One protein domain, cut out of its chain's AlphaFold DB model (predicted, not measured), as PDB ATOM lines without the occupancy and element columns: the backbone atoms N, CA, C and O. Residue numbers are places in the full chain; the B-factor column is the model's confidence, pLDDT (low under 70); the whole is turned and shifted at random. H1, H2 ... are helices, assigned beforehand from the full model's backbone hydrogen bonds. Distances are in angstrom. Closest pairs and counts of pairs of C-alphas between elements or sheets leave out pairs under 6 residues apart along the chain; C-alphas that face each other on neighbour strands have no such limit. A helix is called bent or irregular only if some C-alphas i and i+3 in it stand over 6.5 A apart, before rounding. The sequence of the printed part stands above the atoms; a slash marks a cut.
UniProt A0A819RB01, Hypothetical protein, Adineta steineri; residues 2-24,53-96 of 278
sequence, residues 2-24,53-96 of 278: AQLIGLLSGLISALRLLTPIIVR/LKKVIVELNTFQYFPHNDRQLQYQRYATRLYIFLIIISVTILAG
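Overview. This is residues 2 to 24 and 53 to 96 of the 278 residues of the protein "Hypothetical protein" of Adineta steineri (UniProt A0A819RB01). Look first at one long helix, H3, with a second long helix, H1, running back near it and slanting away after a kink, and short H2 set off to the side; the assembly is open, no helix touching another. The printed part has 67 residues with three named helices, in the order H1, H2, H3, and no named strand: all helix. It is loose, with a radius of gyration of the C-alphas of 14.2 A, and elongated, spanning 43 by 24 by 22 A.

Along the chain. Find C-alpha 70 at (-3.558, 94.927, -5.140); from there H3, residues 70 to 96, runs 39.4 A to C-alpha 96 at (10.652, 131.627, -3.957). H1, residues 2 to 24, runs 34.1 A from C-alpha 2 at (-3.682, 136.612, 4.610). H2 is residues 53 to 58.

Arrangement. H3 and H1 are near each other, with 7 pairs of C-alphas within 10 A. H1 has a kink of 32 degrees near residue 17 and is only just irregular: C-alphas 17 and 20 are 6.6 A apart. H2 is apart from H1 and from H3. In H2 and H3 every O i to N i+4 pair is within hydrogen-bond range; in H1, 17 of 19 are.

Size, cuts and confidence. The C-alphas farthest apart, of Ala 2 and Asn 69, are 43.3 A apart. Residues 25 to 52 are not printed; C-alphas 24 and 53 are 11.7 A apart across this cut. H2 to H3 is a long link of 11 residues. Mean pLDDT of the printed part is 75.0; 18 residues are under 70, among them 2 to 6 and 62 to 67.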
ATOM      1  N   ALA A   2      -3.791 137.720   5.579       47.72
ATOM      2  CA  ALA A   2      -3.682 136.612   4.610       47.72
ATOM      3  C   ALA A   2      -2.422 135.729   4.783       47.72
ATOM      4  O   ALA A   2      -2.517 134.505   4.753       47.72
ATOM      5  N   GLN A   3      -1.262 136.334   5.066       58.44
ATOM      6  CA  GLN A   3      -0.008 135.604   5.320       58.44
ATOM      7  C   GLN A   3      -0.079 134.705   6.570       58.44
ATOM      8  O   GLN A   3       0.438 133.590   6.566       58.44
ATOM      9  N   LEU A   4      -0.778 135.149   7.622       58.75
ATOM     10  CA  LEU A   4      -0.911 134.404   8.879       58.75
ATOM     11  C   LEU A   4      -1.780 133.148   8.696       58.75
ATOM     12  O   LEU A   4      -1.441 132.072   9.181       58.75
ATOM     13  N   ILE A   5      -2.875 133.278   7.941       68.06
ATOM     14  CA  ILE A   5      -3.785 132.171   7.611       68.06
ATOM     15  C   ILE A   5      -3.082 131.147   6.703       68.06
ATOM     16  O   ILE A   5      -3.234 129.939   6.909       68.06
ATOM     17  N   GLY A   6      -2.267 131.611   5.748       65.12
ATOM     18  CA  GLY A   6      -1.449 130.749   4.886       65.12
ATOM     19  C   GLY A   6      -0.412 129.932   5.664       65.12
ATOM     20  O   GLY A   6      -0.324 128.717   5.481       65.12
ATOM     21  N   LEU A   7       0.312 130.567   6.595       70.19
ATOM     22  CA  LEU A   7       1.296 129.902   7.461       70.19
ATOM     23  C   LEU A   7       0.650 128.865   8.390       70.19
ATOM     24  O   LEU A   7       1.142 127.741   8.489       70.19
ATOM     25  N   LEU A   8      -0.479 129.205   9.021       71.94
ATOM     26  CA  LEU A   8      -1.212 128.285   9.898       71.94
ATOM     27  C   LEU A   8      -1.741 127.068   9.124       71.94
ATOM     28  O   LEU A   8      -1.613 125.936   9.590       71.94
ATOM     29  N   SER A   9      -2.263 127.275   7.914       68.38
ATOM     30  CA  SER A   9      -2.801 126.195   7.074       68.38
ATOM     31  C   SER A   9      -1.702 125.268   6.536       68.38
ATOM     32  O   SER A   9      -1.859 124.041   6.542       68.38
ATOM     33  N   GLY A  10      -0.562 125.835   6.123       71.50
ATOM     34  CA  GLY A  10       0.613 125.073   5.686       71.50
ATOM     35  C   GLY A  10       1.231 124.249   6.817       71.50
ATOM     36  O   GLY A  10       1.510 123.062   6.639       71.50
ATOM     37  N   LEU A  11       1.347 124.842   8.011       73.69
ATOM     38  CA  LEU A  11       1.854 124.173   9.209       73.69
ATOM     39  C   LEU A  11       0.962 122.996   9.626       73.69
ATOM     40  O   LEU A  11       1.469 121.902   9.859       73.69
ATOM     41  N   ILE A  12      -0.363 123.178   9.655       74.44
ATOM     42  CA  ILE A  12      -1.320 122.109   9.998       74.44
ATOM     43  C   ILE A  12      -1.223 120.944   9.004       74.44
ATOM     44  O   ILE A  12      -1.261 119.776   9.400       74.44
ATOM     45  N   SER A  13      -1.060 121.250   7.717       69.56
ATOM     46  CA  SER A  13      -0.949 120.245   6.655       69.56
ATOM     47  C   SER A  13       0.369 119.465   6.744       69.56
ATOM     48  O   SER A  13       0.363 118.235   6.648       69.56
ATOM     49  N   ALA A  14       1.485 120.150   7.015       73.00
ATOM     50  CA  ALA A  14       2.786 119.524   7.248       73.00
ATOM     51  C   ALA A  14       2.793 118.660   8.522       73.00
ATOM     52  O   ALA A  14       3.268 117.524   8.494       73.00
ATOM     53  N   LEU A  15       2.202 119.144   9.621       71.81
ATOM     54  CA  LEU A  15       2.060 118.381  10.862       71.81
ATOM     55  C   LEU A  15       1.237 117.113  10.646       71.81
ATOM     56  O   LEU A  15       1.694 116.039  11.028       71.81
ATOM     57  N   ARG A  16       0.077 117.179   9.983       74.38
ATOM     58  CA  ARG A  16      -0.738 115.979   9.703       74.38
ATOM     59  C   ARG A  16       0.027 114.902   8.928       74.38
ATOM     60  O   ARG A  16      -0.217 113.719   9.150       74.38
ATOM     61  N   LEU A  17       0.970 115.295   8.071       71.44
ATOM     62  CA  LEU A  17       1.815 114.366   7.320       71.44
ATOM     63  C   LEU A  17       2.979 113.809   8.157       71.44
ATOM     64  O   LEU A  17       3.234 112.605   8.139       71.44
ATOM     65  N   LEU A  18       3.689 114.668   8.893       72.50
ATOM     66  CA  LEU A  18       4.898 114.293   9.632       72.50
ATOM     67  C   LEU A  18       4.594 113.548  10.936       72.50
ATOM     68  O   LEU A  18       5.339 112.643  11.311       72.50
ATOM     69  N   THR A  19       3.484 113.871  11.604       74.19
ATOM     70  CA  THR A  19       3.101 113.283  12.898       74.19
ATOM     71  C   THR A  19       3.032 111.749  12.869       74.19
ATOM     72  O   THR A  19       3.718 111.125  13.678       74.19
ATOM     73  N   PRO A  20       2.311 111.081  11.942       70.38
ATOM     74  CA  PRO A  20       2.262 109.616  11.917       70.38
ATOM     75  C   PRO A  20       3.615 108.968  11.582       70.38
ATOM     76  O   PRO A  20       3.886 107.856  12.037       70.38
ATOM     77  N   ILE A  21       4.481 109.646  10.820       69.75
ATOM     78  CA  ILE A  21       5.830 109.161  10.491       69.75
ATOM     79  C   ILE A  21       6.718 109.217  11.737       69.75
ATOM     80  O   ILE A  21       7.335 108.216  12.095       69.75
ATOM     81  N   ILE A  22       6.737 110.358  12.428       72.75
ATOM     82  CA  ILE A  22       7.503 110.555  13.663       72.75
ATOM     83  C   ILE A  22       7.016 109.584  14.743       72.75
ATOM     84  O   ILE A  22       7.832 108.896  15.350       72.75
ATOM     85  N   VAL A  23       5.697 109.446  14.924       72.62
ATOM     86  CA  VAL A  23       5.108 108.505  15.888       72.62
ATOM     87  C   VAL A  23       5.497 107.064  15.561       72.62
ATOM     88  O   VAL A  23       5.929 106.350  16.459       72.62
ATOM     89  N   ARG A  24       5.441 106.624  14.297       67.50
ATOM     90  CA  ARG A  24       5.889 105.270  13.914       67.50
ATOM     91  C   ARG A  24       7.386 105.058  14.127       67.50
ATOM     92  O   ARG A  24       7.775 103.979  14.559       67.50
ATOM     93  N   LEU A  53      14.770 103.368   6.432       66.75
ATOM     94  CA  LEU A  53      14.268 104.584   5.797       66.75
ATOM     95  C   LEU A  53      13.837 104.314   4.349       66.75
ATOM     96  O   LEU A  53      12.760 104.732   3.935       66.75
ATOM     97  N   LYS A  54      14.641 103.549   3.598       76.19
ATOM     98  CA  LYS A  54      14.317 103.134   2.226       76.19
ATOM     99  C   LYS A  54      13.014 102.336   2.176       76.19
ATOM    100  O   LYS A  54      12.185 102.602   1.311       76.19
ATOM    101  N   LYS A  55      12.809 101.400   3.108       72.19
ATOM    102  CA  LYS A  55      11.571 100.614   3.189       72.19
ATOM    103  C   LYS A  55      10.357 101.506   3.468       72.19
ATOM    104  O   LYS A  55       9.378 101.440   2.735       72.19
ATOM    105  N   VAL A  56      10.462 102.399   4.454       69.69
ATOM    106  CA  VAL A  56       9.386 103.338   4.811       69.69
ATOM    107  C   VAL A  56       9.030 104.271   3.650       69.69
ATOM    108  O   VAL A  56       7.852 104.505   3.418       69.69
ATOM    109  N   ILE A  57      10.016 104.770   2.897       69.75
ATOM    110  CA  ILE A  57       9.790 105.650   1.736       69.75
ATOM    111  C   ILE A  57       9.116 104.898   0.579       69.75
ATOM    112  O   ILE A  57       8.221 105.436  -0.070       69.75
ATOM    113  N   VAL A  58       9.526 103.655   0.313       71.56
ATOM    114  CA  VAL A  58       8.969 102.847  -0.788       71.56
ATOM    115  C   VAL A  58       7.549 102.366  -0.478       71.56
ATOM    116  O   VAL A  58       6.714 102.308  -1.382       71.56
ATOM    117  N   GLU A  59       7.262 102.057   0.786       72.19
ATOM    118  CA  GLU A  59       5.957 101.578   1.262       72.19
ATOM    119  C   GLU A  59       5.032 102.710   1.742       72.19
ATOM    120  O   GLU A  59       3.928 102.439   2.222       72.19
ATOM    121  N   LEU A  60       5.454 103.973   1.610       71.62
ATOM    122  CA  LEU A  60       4.695 105.120   2.095       71.62
ATOM    123  C   LEU A  60       3.349 105.225   1.370       71.62
ATOM    124  O   LEU A  60       3.278 105.376   0.150       71.62
ATOM    125  N   ASN A  61       2.278 105.181   2.154       75.06
ATOM    126  CA  ASN A  61       0.916 105.395   1.700       75.06
ATOM    127  C   ASN A  61       0.200 106.295   2.711       75.06
ATOM    128  O   ASN A  61      -0.044 105.891   3.851       75.06
ATOM    129  N   THR A  62      -0.095 107.525   2.302       69.50
ATOM    130  CA  THR A  62      -0.790 108.506   3.145       69.50
ATOM    131  C   THR A  62      -2.294 108.260   3.178       69.50
ATOM    132  O   THR A  62      -2.951 108.633   4.145       69.50
ATOM    133  N   PHE A  63      -2.840 107.587   2.163       69.88
ATOM    134  CA  PHE A  63      -4.257 107.257   2.057       69.88
ATOM    135  C   PHE A  63      -4.501 105.848   2.615       69.88
ATOM    136  O   PHE A  63      -4.455 104.852   1.897       69.88
ATOM    137  N   GLN A  64      -4.729 105.754   3.927       62.75
ATOM    138  CA  GLN A  64      -4.971 104.482   4.623       62.75
ATOM    139  C   GLN A  64      -6.431 104.031   4.490       62.75
ATOM    140  O   GLN A  64      -7.186 104.042   5.457       62.75
ATOM    141  N   TYR A  65      -6.835 103.635   3.285       68.56
ATOM    142  CA  TYR A  65      -8.104 102.937   3.072       68.56
ATOM    143  C   TYR A  65      -7.829 101.444   2.891       68.56
ATOM    144  O   TYR A  65      -6.958 101.109   2.090       68.56
ATOM    145  N   PHE A  66      -8.541 100.565   3.610       69.06
ATOM    146  CA  PHE A  66      -8.350  99.106   3.569       69.06
ATOM    147  C   PHE A  66      -8.489  98.576   2.127       69.06
ATOM    148  O   PHE A  66      -9.611  98.465   1.617       69.06
ATOM    149  N   PRO A  67      -7.374  98.286   1.431       66.44
ATOM    150  CA  PRO A  67      -7.433  97.897   0.036       66.44
ATOM    151  C   PRO A  67      -7.934  96.459  -0.029       66.44
ATOM    152  O   PRO A  67      -7.370  95.573   0.607       66.44
ATOM    153  N   HIS A  68      -8.992  96.225  -0.796       70.12
ATOM    154  CA  HIS A  68      -9.499  94.870  -1.005       70.12
ATOM    155  C   HIS A  68      -8.688  94.135  -2.084       70.12
ATOM    156  O   HIS A  68      -8.638  92.913  -2.071       70.12
ATOM    157  N   ASN A  69      -8.015  94.879  -2.978       79.31
ATOM    158  CA  ASN A  69      -7.240  94.353  -4.105       79.31
ATOM    159  C   ASN A  69      -5.893  95.080  -4.288       79.31
ATOM    160  O   ASN A  69      -5.792  96.290  -4.064       79.31
ATOM    161  N   ASP A  70      -4.899  94.383  -4.851       81.31
ATOM    162  CA  ASP A  70      -3.558  94.927  -5.140       81.31
ATOM    163  C   ASP A  70      -3.580  96.175  -6.033       81.31
ATOM    164  O   ASP A  70      -2.782  97.099  -5.855       81.31
ATOM    165  N   ARG A  71      -4.539  96.256  -6.967       79.44
ATOM    166  CA  ARG A  71      -4.727  97.441  -7.819       79.44
ATOM    167  C   ARG A  71      -5.051  98.691  -7.000       79.44
ATOM    168  O   ARG A  71      -4.500  99.752  -7.276       79.44
ATOM    169  N   GLN A  72      -5.902  98.580  -5.979       76.88
ATOM    170  CA  GLN A  72      -6.259  99.720  -5.123       76.88
ATOM    171  C   GLN A  72      -5.054 100.193  -4.305       76.88
ATOM    172  O   GLN A  72      -4.829 101.396  -4.189       76.88
ATOM    173  N   LEU A  73      -4.228  99.262  -3.818       78.69
ATOM    174  CA  LEU A  73      -2.990  99.593  -3.111       78.69
ATOM    175  C   LEU A  73      -1.992 100.337  -4.018       78.69
ATOM    176  O   LEU A  73      -1.339 101.284  -3.578       78.69
ATOM    177  N   GLN A  74      -1.889  99.954  -5.295       81.44
ATOM    178  CA  GLN A  74      -1.056 100.668  -6.268       81.44
ATOM    179  C   GLN A  74      -1.568 102.091  -6.526       81.44
ATOM    180  O   GLN A  74      -0.776 103.031  -6.460       81.44
ATOM    181  N   TYR A  75      -2.877 102.273  -6.735       82.69
ATOM    182  CA  TYR A  75      -3.478 103.604  -6.890       82.69
ATOM    183  C   TYR A  75      -3.218 104.504  -5.679       82.69
ATOM    184  O   TYR A  75      -2.830 105.657  -5.847       82.69
ATOM    185  N   GLN A  76      -3.347 103.975  -4.461       81.94
ATOM    186  CA  GLN A  76      -3.064 104.724  -3.235       81.94
ATOM    187  C   GLN A  76      -1.589 105.153  -3.134       81.94
ATOM    188  O   GLN A  76      -1.291 106.290  -2.758       81.94
ATOM    189  N   ARG A  77      -0.650 104.281  -3.529       83.31
ATOM    190  CA  ARG A  77       0.783 104.619  -3.596       83.31
ATOM    191  C   ARG A  77       1.067 105.688  -4.657       83.31
ATOM    192  O   ARG A  77       1.833 106.611  -4.384       83.31
ATOM    193  N   TYR A  78       0.441 105.613  -5.835       83.12
ATOM    194  CA  TYR A  78       0.576 106.645  -6.873       83.12
ATOM    195  C   TYR A  78      -0.006 107.990  -6.429       83.12
ATOM    196  O   TYR A  78       0.663 109.013  -6.572       83.12
ATOM    197  N   ALA A  79      -1.188 107.989  -5.812       81.25
ATOM    198  CA  ALA A  79      -1.811 109.188  -5.255       81.25
ATOM    199  C   ALA A  79      -0.950 109.817  -4.148       81.25
ATOM    200  O   ALA A  79      -0.779 111.031  -4.118       81.25
ATOM    201  N   THR A  80      -0.341 108.999  -3.283       83.06
ATOM    202  CA  THR A  80       0.593 109.464  -2.244       83.06
ATOM    203  C   THR A  80       1.824 110.141  -2.854       83.06
ATOM    204  O   THR A  80       2.211 111.227  -2.425       83.06
ATOM    205  N   ARG A  81       2.429 109.534  -3.884       83.62
ATOM    206  CA  ARG A  81       3.587 110.113  -4.586       83.62
ATOM    207  C   ARG A  81       3.236 111.438  -5.261       83.62
ATOM    208  O   ARG A  81       3.991 112.396  -5.124       83.62
ATOM    209  N   LEU A  82       2.086 111.497  -5.933       82.12
ATOM    210  CA  LEU A  82       1.588 112.713  -6.576       82.12
ATOM    211  C   LEU A  82       1.320 113.821  -5.549       82.12
ATOM    212  O   LEU A  82       1.750 114.952  -5.744       82.12
ATOM    213  N   TYR A  83       0.670 113.495  -4.430       81.69
ATOM    214  CA  TYR A  83       0.376 114.446  -3.357       81.69
ATOM    215  C   TYR A  83       1.646 115.050  -2.743       81.69
ATOM    216  O   TYR A  83       1.746 116.265  -2.594       81.69
ATOM    217  N   ILE A  84       2.645 114.215  -2.436       81.56
ATOM    218  CA  ILE A  84       3.932 114.678  -1.896       81.56
ATOM    219  C   ILE A  84       4.650 115.572  -2.909       81.56
ATOM    220  O   ILE A  84       5.146 116.633  -2.540       81.56
ATOM    221  N   PHE A  85       4.671 115.179  -4.184       83.38
ATOM    222  CA  PHE A  85       5.272 115.979  -5.249       83.38
ATOM    223  C   PHE A  85       4.615 117.364  -5.368       83.38
ATOM    224  O   PHE A  85       5.315 118.374  -5.390       83.38
ATOM    225  N   LEU A  86       3.279 117.421  -5.355       79.88
ATOM    226  CA  LEU A  86       2.525 118.675  -5.413       79.88
ATOM    227  C   LEU A  86       2.768 119.576  -4.193       79.88
ATOM    228  O   LEU A  86       2.878 120.791  -4.355       79.88
ATOM    229  N   ILE A  87       2.899 119.008  -2.989       82.38
ATOM    230  CA  ILE A  87       3.248 119.778  -1.784       82.38
ATOM    231  C   ILE A  87       4.658 120.355  -1.867       82.38
ATOM    232  O   ILE A  87       4.867 121.502  -1.485       82.38
ATOM    233  N   ILE A  88       5.633 119.586  -2.352       84.50
ATOM    234  CA  ILE A  88       7.002 120.094  -2.489       84.50
ATOM    235  C   ILE A  88       7.014 121.275  -3.462       84.50
ATOM    236  O   ILE A  88       7.547 122.326  -3.120       84.50
ATOM    237  N   ILE A  89       6.353 121.141  -4.618       87.50
ATOM    238  CA  ILE A  89       6.235 122.227  -5.601       87.50
ATOM    239  C   ILE A  89       5.595 123.472  -4.983       87.50
ATOM    240  O   ILE A  89       6.130 124.569  -5.139       87.50
ATOM    241  N   SER A  90       4.473 123.328  -4.271       85.75
ATOM    242  CA  SER A  90       3.770 124.482  -3.704       85.75
ATOM    243  C   SER A  90       4.596 125.201  -2.636       85.75
ATOM    244  O   SER A  90       4.638 126.432  -2.622       85.75
ATOM    245  N   VAL A  91       5.319 124.456  -1.795       84.38
ATOM    246  CA  VAL A  91       6.240 125.022  -0.800       84.38
ATOM    247  C   VAL A  91       7.418 125.725  -1.477       84.38
ATOM    248  O   VAL A  91       7.791 126.812  -1.044       84.38
ATOM    249  N   THR A  92       7.982 125.161  -2.549       86.00
ATOM    250  CA  THR A  92       9.074 125.801  -3.301       86.00
ATOM    251  C   THR A  92       8.627 127.106  -3.954       86.00
ATOM    252  O   THR A  92       9.337 128.103  -3.844       86.00
ATOM    253  N   ILE A  93       7.446 127.131  -4.582       87.12
ATOM    254  CA  ILE A  93       6.874 128.354  -5.170       87.12
ATOM    255  C   ILE A  93       6.666 129.418  -4.085       87.12
ATOM    256  O   ILE A  93       7.074 130.564  -4.259       87.12
ATOM    257  N   LEU A  94       6.084 129.035  -2.943       83.94
ATOM    258  CA  LEU A  94       5.850 129.952  -1.827       83.94
ATOM    259  C   LEU A  94       7.169 130.500  -1.260       83.94
ATOM    260  O   LEU A  94       7.273 131.696  -0.998       83.94
ATOM    261  N   ALA A  95       8.184 129.652  -1.090       84.69
ATOM    262  CA  ALA A  95       9.502 130.076  -0.625       84.69
ATOM    263  C   ALA A  95      10.160 131.049  -1.613       84.69
ATOM    264  O   ALA A  95      10.635 132.099  -1.195       84.69
ATOM    265  N   GLY A  96      10.126 130.744  -2.914       85.00
ATOM    266  CA  GLY A  96      10.652 131.627  -3.957       85.00
ATOM    267  C   GLY A  96       9.984 133.001  -3.953       85.00
ATOM    268  O   GLY A  96      10.673 134.014  -3.991       85.00
TER     269      GLY A  96